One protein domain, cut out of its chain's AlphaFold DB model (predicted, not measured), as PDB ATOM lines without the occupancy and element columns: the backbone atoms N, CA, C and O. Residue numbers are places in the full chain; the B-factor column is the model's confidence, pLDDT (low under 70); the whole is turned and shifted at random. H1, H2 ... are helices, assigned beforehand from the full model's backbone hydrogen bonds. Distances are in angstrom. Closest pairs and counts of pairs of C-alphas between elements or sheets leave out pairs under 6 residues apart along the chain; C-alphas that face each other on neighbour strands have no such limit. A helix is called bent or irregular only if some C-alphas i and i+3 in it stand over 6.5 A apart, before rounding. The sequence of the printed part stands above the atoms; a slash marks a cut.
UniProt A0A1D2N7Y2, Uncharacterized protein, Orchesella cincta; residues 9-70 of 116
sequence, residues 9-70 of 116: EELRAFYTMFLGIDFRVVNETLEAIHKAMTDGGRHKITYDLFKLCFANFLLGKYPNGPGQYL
ATOM      1  N   GLU A   9       6.707 -16.310  47.111       87.88
ATOM      2  CA  GLU A   9       7.688 -15.240  47.246       87.88
ATOM      3  C   GLU A   9       9.118 -15.793  47.292       87.88
ATOM      4  O   GLU A   9      10.006 -15.223  46.655       87.88
ATOM      5  N   GLU A  10       9.327 -16.924  47.973       88.38
ATOM      6  CA  GLU A  10      10.600 -17.657  47.971       88.38
ATOM      7  C   GLU A  10      10.904 -18.253  46.594       88.38
ATOM      8  O   GLU A  10      12.035 -18.158  46.119       88.38
ATOM      9  N   LEU A  11       9.893 -18.800  45.911       86.50
ATOM     10  CA  LEU A  11      10.041 -19.338  44.559       86.50
ATOM     11  C   LEU A  11      10.425 -18.239  43.551       86.50
ATOM     12  O   LEU A  11      11.307 -18.430  42.716       86.50
ATOM     13  N   ARG A  12       9.822 -17.052  43.671       88.00
ATOM     14  CA  ARG A  12      10.196 -15.869  42.884       88.00
ATOM     15  C   ARG A  12      11.639 -15.454  43.148       88.00
ATOM     16  O   ARG A  12      12.376 -15.226  42.195       88.00
ATOM     17  N   ALA A  13      12.034 -15.366  44.420       88.31
ATOM     18  CA  ALA A  13      13.397 -15.004  44.795       88.31
ATOM     19  C   ALA A  13      14.415 -16.008  44.239       88.31
ATOM     20  O   ALA A  13      15.462 -15.601  43.741       88.31
ATOM     21  N   PHE A  14      14.088 -17.303  44.244       87.06
ATOM     22  CA  PHE A  14      14.901 -18.332  43.604       87.06
ATOM     23  C   PHE A  14      15.065 -18.063  42.101       87.06
ATOM     24  O   PHE A  14      16.188 -17.979  41.614       87.06
ATOM     25  N   TYR A  15      13.980 -17.833  41.359       85.81
ATOM     26  CA  TYR A  15      14.083 -17.581  39.919       85.81
ATOM     27  C   TYR A  15      14.826 -16.286  39.565       85.81
ATOM     28  O   TYR A  15      15.596 -16.269  38.604       85.81
ATOM     29  N   THR A  16      14.669 -15.218  40.347       87.00
ATOM     30  CA  THR A  16      15.342 -13.945  40.052       87.00
ATOM     31  C   THR A  16      16.797 -13.927  40.512       87.00
ATOM     32  O   THR A  16      17.652 -13.411  39.801       87.00
ATOM     33  N   MET A  17      17.105 -14.476  41.691       87.38
ATOM     34  CA  MET A  17      18.453 -14.407  42.271       87.38
ATOM     35  C   MET A  17      19.349 -15.568  41.843       87.38
ATOM     36  O   MET A  17      20.541 -15.362  41.642       87.38
ATOM     37  N   PHE A  18      18.804 -16.781  41.726       84.88
ATOM     38  CA  PHE A  18      19.600 -17.971  41.420       84.88
ATOM     39  C   PHE A  18      19.713 -18.218  39.915       84.88
ATOM     40  O   PHE A  18      20.792 -18.540  39.431       84.88
ATOM     41  N   LEU A  19      18.620 -18.043  39.168       81.31
ATOM     42  CA  LEU A  19      18.628 -18.238  37.713       81.31
ATOM     43  C   LEU A  19      18.875 -16.951  36.920       81.31
ATOM     44  O   LEU A  19      19.071 -17.019  35.711       81.31
ATOM     45  N   GLY A  20      18.850 -15.787  37.578       83.06
ATOM     46  CA  GLY A  20      19.055 -14.497  36.917       83.06
ATOM     47  C   GLY A  20      17.954 -14.128  35.918       83.06
ATOM     48  O   GLY A  20      18.205 -13.337  35.011       83.06
ATOM     49  N   ILE A  21      16.755 -14.707  36.045       82.25
ATOM     50  CA  ILE A  21      15.627 -14.394  35.160       82.25
ATOM     51  C   ILE A  21      15.088 -13.005  35.518       82.25
ATOM     52  O   ILE A  21      14.962 -12.661  36.697       82.25
ATOM     53  N   ASP A  22      14.745 -12.217  34.496       85.38
ATOM     54  CA  ASP A  22      14.173 -10.887  34.686       85.38
ATOM     55  C   ASP A  22      12.910 -10.936  35.555       85.38
ATOM     56  O   ASP A  22      12.005 -11.752  35.357       85.38
ATOM     57  N   PHE A  23      12.841 -10.017  36.515       82.56
ATOM     58  CA  PHE A  23      11.765  -9.956  37.492       82.56
ATOM     59  C   PHE A  23      10.373  -9.861  36.853       82.56
ATOM     60  O   PHE A  23       9.424 -10.438  37.385       82.56
ATOM     61  N   ARG A  24      10.229  -9.142  35.732       83.88
ATOM     62  CA  ARG A  24       8.936  -8.956  35.054       83.88
ATOM     63  C   ARG A  24       8.464 -10.277  34.459       83.88
ATOM     64  O   ARG A  24       7.334 -10.679  34.717       83.88
ATOM     65  N   VAL A  25       9.367 -10.991  33.782       81.25
ATOM     66  CA  VAL A  25       9.099 -12.315  33.196       81.25
ATOM     67  C   VAL A  25       8.744 -13.330  34.279       81.25
ATOM     68  O   VAL A  25       7.778 -14.082  34.137       81.25
ATOM     69  N   VAL A  26       9.479 -13.328  35.398       83.81
ATOM     70  CA  VAL A  26       9.140 -14.185  36.539       83.81
ATOM     71  C   VAL A  26       7.748 -13.839  37.050       83.81
ATOM     72  O   VAL A  26       6.940 -14.736  37.215       83.81
ATOM     73  N   ASN A  27       7.420 -12.567  37.267       85.12
ATOM     74  CA  ASN A  27       6.127 -12.192  37.839       85.12
ATOM     75  C   ASN A  27       4.933 -12.544  36.930       85.12
ATOM     76  O   ASN A  27       3.879 -12.921  37.432       85.12
ATOM     77  N   GLU A  28       5.106 -12.466  35.609       85.50
ATOM     78  CA  GLU A  28       4.094 -12.875  34.624       85.50
ATOM     79  C   GLU A  28       3.886 -14.398  34.593       85.50
ATOM     80  O   GLU A  28       2.762 -14.876  34.448       85.50
ATOM     81  N   THR A  29       4.958 -15.177  34.764       82.00
ATOM     82  CA  THR A  29       4.918 -16.645  34.667       82.00
ATOM     83  C   THR A  29       4.664 -17.336  36.008       82.00
ATOM     84  O   THR A  29       4.109 -18.434  36.040       82.00
ATOM     85  N   LEU A  30       5.001 -16.697  37.130       86.00
ATOM     86  CA  LEU A  30       4.983 -17.282  38.473       86.00
ATOM     87  C   LEU A  30       3.610 -17.817  38.873       86.00
ATOM     88  O   LEU A  30       3.534 -18.867  39.505       86.00
ATOM     89  N   GLU A  31       2.532 -17.133  38.495       84.38
ATOM     90  CA  GLU A  31       1.171 -17.579  38.802       84.38
ATOM     91  C   GLU A  31       0.825 -18.874  38.052       84.38
ATOM     92  O   GLU A  31       0.280 -19.811  38.637       84.38
ATOM     93  N   ALA A  32       1.214 -18.971  36.777       81.44
ATOM     94  CA  ALA A  32       1.027 -20.178  35.978       81.44
ATOM     95  C   ALA A  32       1.872 -21.342  36.516       81.44
ATOM     96  O   ALA A  32       1.359 -22.451  36.668       81.44
ATOM     97  N   ILE A  33       3.132 -21.077  36.877       82.94
ATOM     98  CA  ILE A  33       4.044 -22.063  37.471       82.94
ATOM     99  C   ILE A  33       3.486 -22.561  38.803       82.94
ATOM    100  O   ILE A  33       3.357 -23.766  39.015       82.94
ATOM    101  N   HIS A  34       3.091 -21.645  39.687       85.38
ATOM    102  CA  HIS A  34       2.538 -21.991  40.989       85.38
ATOM    103  C   HIS A  34       1.250 -22.804  40.833       85.38
ATOM    104  O   HIS A  34       1.113 -23.856  41.456       85.38
ATOM    105  N   LYS A  35       0.331 -22.392  39.951       85.25
ATOM    106  CA  LYS A  35      -0.901 -23.131  39.651       85.25
ATOM    107  C   LYS A  35      -0.623 -24.534  39.102       85.25
ATOM    108  O   LYS A  35      -1.286 -25.477  39.524       85.25
ATOM    109  N   ALA A  36       0.346 -24.682  38.200       81.56
ATOM    110  CA  ALA A  36       0.702 -25.969  37.611       81.56
ATOM    111  C   ALA A  36       1.363 -26.915  38.625       81.56
ATOM    112  O   ALA A  36       1.009 -28.088  38.695       81.56
ATOM    113  N   MET A  37       2.281 -26.408  39.454       83.38
ATOM    114  CA  MET A  37       2.966 -27.206  40.477       83.38
ATOM    115  C   MET A  37       2.034 -27.618  41.620       83.38
ATOM    116  O   MET A  37       2.201 -28.690  42.191       83.38
ATOM    117  N   THR A  38       1.053 -26.780  41.961       85.00
ATOM    118  CA  THR A  38       0.116 -27.023  43.073       85.00
ATOM    119  C   THR A  38      -1.180 -27.708  42.654       85.00
ATOM    120  O   THR A  38      -2.048 -27.917  43.504       85.00
ATOM    121  N   ASP A  39      -1.335 -28.047  41.369       83.00
ATOM    122  CA  ASP A  39      -2.578 -28.582  40.805       83.00
ATOM    123  C   ASP A  39      -3.793 -27.699  41.166       83.00
ATOM    124  O   ASP A  39      -4.775 -28.125  41.776       83.00
ATOM    125  N   GLY A  40      -3.671 -26.400  40.875       80.69
ATOM    126  CA  GLY A  40      -4.694 -25.403  41.194       80.69
ATOM    127  C   GLY A  40      -4.798 -25.041  42.679       80.69
ATOM    128  O   GLY A  40      -5.848 -24.576  43.109       80.69
ATOM    129  N   GLY A  41      -3.738 -25.254  43.463       82.38
ATOM    130  CA  GLY A  41      -3.705 -24.965  44.901       82.38
ATOM    131  C   GLY A  41      -4.135 -26.128  45.800       82.38
ATOM    132  O   GLY A  41      -4.179 -25.960  47.019       82.38
ATOM    133  N   ARG A  42      -4.425 -27.310  45.236       83.94
ATOM    134  CA  ARG A  42      -4.758 -28.522  46.008       83.94
ATOM    135  C   ARG A  42      -3.582 -29.029  46.841       83.94
ATOM    136  O   ARG A  42      -3.788 -29.579  47.920       83.94
ATOM    137  N   HIS A  43      -2.360 -28.814  46.362       84.00
ATOM    138  CA  HIS A  43      -1.134 -29.241  47.024       84.00
ATOM    139  C   HIS A  43      -0.258 -28.040  47.374       84.00
ATOM    140  O   HIS A  43      -0.198 -27.061  46.637       84.00
ATOM    141  N   LYS A  44       0.460 -28.116  48.496       86.88
ATOM    142  CA  LYS A  44       1.484 -27.122  48.846       86.88
ATOM    143  C   LYS A  44       2.805 -27.508  48.189       86.88
ATOM    144  O   LYS A  44       3.132 -28.691  48.140       86.88
ATOM    145  N   ILE A  45       3.583 -26.522  47.746       86.25
ATOM    146  CA  ILE A  45       4.921 -26.771  47.198       86.25
ATOM    147  C   ILE A  45       5.850 -27.157  48.347       86.25
ATOM    148  O   ILE A  45       6.379 -26.301  49.044       86.25
ATOM    149  N   THR A  46       6.016 -28.449  48.594       89.62
ATOM    150  CA  THR A  46       7.023 -28.970  49.524       89.62
ATOM    151  C   THR A  46       8.326 -29.253  48.789       89.62
ATOM    152  O   THR A  46       8.367 -29.297  47.558       89.62
ATOM    153  N   TYR A  47       9.404 -29.481  49.542       85.75
ATOM    154  CA  TYR A  47      10.680 -29.903  48.960       85.75
ATOM    155  C   TYR A  47      10.539 -31.179  48.113       85.75
ATOM    156  O   TYR A  47      11.089 -31.249  47.016       85.75
ATOM    157  N   ASP A  48       9.746 -32.152  48.569       87.50
ATOM    158  CA  ASP A  48       9.513 -33.399  47.832       87.50
ATOM    159  C   ASP A  48       8.765 -33.161  46.516       87.50
ATOM    160  O   ASP A  48       9.141 -33.711  45.478       87.50
ATOM    161  N   LEU A  49       7.751 -32.288  46.528       87.44
ATOM    162  CA  LEU A  49       7.014 -31.923  45.318       87.44
ATOM    163  C   LEU A  49       7.910 -31.175  44.327       87.44
ATOM    164  O   LEU A  49       7.900 -31.463  43.130       87.44
ATOM    165  N   PHE A  50       8.723 -30.243  44.829       86.94
ATOM    166  CA  PHE A  50       9.701 -29.521  44.024       86.94
ATOM    167  C   PHE A  50      10.723 -30.481  43.403       86.94
ATOM    168  O   PHE A  50      10.986 -30.409  42.204       86.94
ATOM    169  N   LYS A  51      11.239 -31.441  44.182       88.00
ATOM    170  CA  LYS A  51      12.164 -32.478  43.709       88.00
ATOM    171  C   LYS A  51      11.538 -33.345  42.618       88.00
ATOM    172  O   LYS A  51      12.213 -33.649  41.638       88.00
ATOM    173  N   LEU A  52      10.261 -33.708  42.745       86.81
ATOM    174  CA  LEU A  52       9.541 -34.456  41.713       86.81
ATOM    175  C   LEU A  52       9.371 -33.633  40.428       86.81
ATOM    176  O   LEU A  52       9.582 -34.152  39.334       86.81
ATOM    177  N   CYS A  53       9.034 -32.345  40.545       84.69
ATOM    178  CA  CYS A  53       8.952 -31.443  39.394       84.69
ATOM    179  C   CYS A  53      10.315 -31.297  38.702       84.69
ATOM    180  O   CYS A  53      10.391 -31.381  37.480       84.69
ATOM    181  N   PHE A  54      11.393 -31.160  39.476       84.88
ATOM    182  CA  PHE A  54      12.762 -31.082  38.968       84.88
ATOM    183  C   PHE A  54      13.223 -32.388  38.308       84.88
ATOM    184  O   PHE A  54      13.804 -32.365  37.227       84.88
ATOM    185  N   ALA A  55      12.900 -33.544  38.890       85.19
ATOM    186  CA  ALA A  55      13.177 -34.841  38.276       85.19
ATOM    187  C   ALA A  55      12.402 -35.025  36.962       85.19
ATOM    188  O   ALA A  55      12.973 -35.477  35.973       85.19
ATOM    189  N   ASN A  56      11.130 -34.615  36.924       81.88
ATOM    190  CA  ASN A  56      10.330 -34.610  35.699       81.88
ATOM    191  C   ASN A  56      10.888 -33.656  34.641       81.88
ATOM    192  O   ASN A  56      10.804 -33.967  33.461       81.88
ATOM    193  N   PHE A  57      11.462 -32.522  35.037       80.81
ATOM    194  CA  PHE A  57      12.148 -31.634  34.102       80.81
ATOM    195  C   PHE A  57      13.379 -32.311  33.476       80.81
ATOM    196  O   PHE A  57      13.571 -32.232  32.268       80.81
ATOM    197  N   LEU A  58      14.192 -33.014  34.273       81.12
ATOM    198  CA  LEU A  58      15.413 -33.669  33.785       81.12
ATOM    199  C   LEU A  58      15.152 -34.944  32.969       81.12
ATOM    200  O   LEU A  58      15.895 -35.234  32.036       81.12
ATOM    201  N   LEU A  59      14.147 -35.734  33.356       81.44
ATOM    202  CA  LEU A  59      13.901 -37.082  32.821       81.44
ATOM    203  C   LEU A  59      12.646 -37.169  31.939       81.44
ATOM    204  O   LEU A  59      12.389 -38.208  31.328       81.44
ATOM    205  N   GLY A  60      11.835 -36.114  31.896       69.12
ATOM    206  CA  GLY A  60      10.582 -36.084  31.158       69.12
ATOM    207  C   GLY A  60      10.818 -36.171  29.655       69.12
ATOM    208  O   GLY A  60      11.317 -35.239  29.037       69.12
ATOM    209  N   LYS A  61      10.410 -37.289  29.051       65.56
ATOM    210  CA  LYS A  61      10.469 -37.485  27.594       65.56
ATOM    211  C   LYS A  61       9.369 -36.722  26.841       65.56
ATOM    212  O   LYS A  61       9.510 -36.470  25.651       65.56
ATOM    213  N   TYR A  62       8.277 -36.374  27.526       64.38
ATOM    214  CA  TYR A  62       7.095 -35.739  26.942       64.38
ATOM    215  C   TYR A  62       6.692 -34.491  27.740       64.38
ATOM    216  O   TYR A  62       6.778 -34.517  28.973       64.38
ATOM    217  N   PRO A  63       6.176 -33.435  27.083       64.00
ATOM    218  CA  PRO A  63       5.827 -32.157  27.713       64.00
ATOM    219  C   PRO A  63       4.510 -32.208  28.516       64.00
ATOM    220  O   PRO A  63       3.773 -31.240  28.580       64.00
ATOM    221  N   ASN A  64       4.174 -33.336  29.143       65.12
ATOM    222  CA  ASN A  64       2.878 -33.513  29.815       65.12
ATOM    223  C   ASN A  64       2.972 -33.442  31.348       65.12
ATOM    224  O   ASN A  64       1.962 -33.558  32.036       65.12
ATOM    225  N   GLY A  65       4.177 -33.282  31.902       67.44
ATOM    226  CA  GLY A  65       4.411 -33.266  33.347       67.44
ATOM    227  C   GLY A  65       4.478 -31.854  33.943       67.44
ATOM    228  O   GLY A  65       4.804 -30.906  33.233       67.44
ATOM    229  N   PRO A  66       4.271 -31.697  35.264       67.00
ATOM    230  CA  PRO A  66       4.392 -30.406  35.956       67.00
ATOM    231  C   PRO A  66       5.818 -29.831  35.910       67.00
ATOM    232  O   PRO A  66       6.003 -28.624  36.035       67.00
ATOM    233  N   GLY A  67       6.827 -30.679  35.668       66.00
ATOM    234  CA  GLY A  67       8.222 -30.266  35.491       66.00
ATOM    235  C   GLY A  67       8.461 -29.355  34.285       66.00
ATOM    236  O   GLY A  67       9.416 -28.584  34.301       66.00
ATOM    237  N   GLN A  68       7.576 -29.363  33.280       69.50
ATOM    238  CA  GLN A  68       7.695 -28.472  32.118       69.50
ATOM    239  C   GLN A  68       7.600 -26.986  32.503       69.50
ATOM    240  O   GLN A  68       8.200 -26.129  31.864       69.50
ATOM    241  N   TYR A  69       6.876 -26.684  33.583       69.81
ATOM    242  CA  TYR A  69       6.652 -25.318  34.042       69.81
ATOM    243  C   TYR A  69       7.760 -24.829  34.978       69.81
ATOM    244  O   TYR A  69       7.764 -23.662  35.348       69.81
ATOM    245  N   LEU A  70       8.725 -25.675  35.351       74.31
ATOM    246  CA  LEU A  70       9.715 -25.332  36.372       74.31
ATOM    247  C   LEU A  70      10.619 -24.155  35.983       74.31
ATOM    248  O   LEU A  70      11.094 -23.443  36.853       74.31
TER     249      LEU A  70
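Overview. This is residues 9 to 70 of the 116 residues of an uncharacterized protein of Orchesella cincta (UniProt A0A1D2N7Y2). Three helices make an open U: H2 is the base, H1 packs on the beginning of H2, and H3 stands near its far end, crosswise to it, with H1 and H3 apart from each other. The short helix H4 fills the inner corner between the last part of H2 and H3. The printed part has 62 residues with four named helices, in the order H1, H2, H3, H4, and no named strand; its class is all helix. The whole is compact, with a radius of gyration of the C-alphas of 11.5 A, and rounded, spanning 28 by 24 by 19 A.

Along the chain. H1 runs from Glu 9, C-alpha at (7.688, -15.240, 47.246), to Phe 18 and is 13.5 A long from first to last C-alpha. H2, residues 23 to 37, is the longest helix by residues and measures 19.6 A; it ends with C-alpha 37 at (2.966, -27.206, 40.477). H2 is irregular, but only just: C-alphas 28 and 31 are 6.9 A apart, and its line is a rough one. H3, residues 47 to 59, measures 18.0 A. H4, residues 66 to 69, measures 5.9 A and ends with C-alpha 69 at (6.652, -25.318, 34.042).

Arrangement. H2 is the hub, touching the three other helices. H1 touches H2, and their closest C-alphas, those of Thr 16 and Phe 23, are 5.9 A apart. The two stand at a steep tilt of 54 degrees and run opposite ways. H2 and H3 only just touch, with 3 pairs of C-alphas within 8 A, made by residue 37 of H2 alone and residues 49 to 53 of H3 alone. Their closest C-alphas, those of Met 37 and Cys 53, are 7.4 A apart. Their lines are about perpendicular, at 81 degrees. H4 touches H2 at residues 32 to 37 of H2 alone; the closest C-alphas, those of Ile 33 and Tyr 69, are 5.4 A apart. H4 also touches H3, at residues 52 to 57 of H3 alone, with the C-alphas of Cys 53 and Gly 67 closest at 4.1 A. H1 is apart from H3 and from H4. In H1 and H3 every O i to N i+4 pair is within hydrogen-bond range; in H2, 9 of 11 are. H4 is too short for such a pair, and its one O i to N i+3 pair is within range.

Size, cuts and confidence. The two C-alphas farthest apart, those of Glu 9 and Lys 61, are 29.8 A apart. The printed part runs from residue 9 to residue 70 without a cut. The link from H1 to H2 is tight, with 4 residues; those from H2 to H3, 9 residues, and from H3 to H4, 6 residues, are short. The mean pLDDT of the printed part is 81.7, and the model's confidence is low, under 70, at residues 60 to 69, of which 66 to 69 belong to H4.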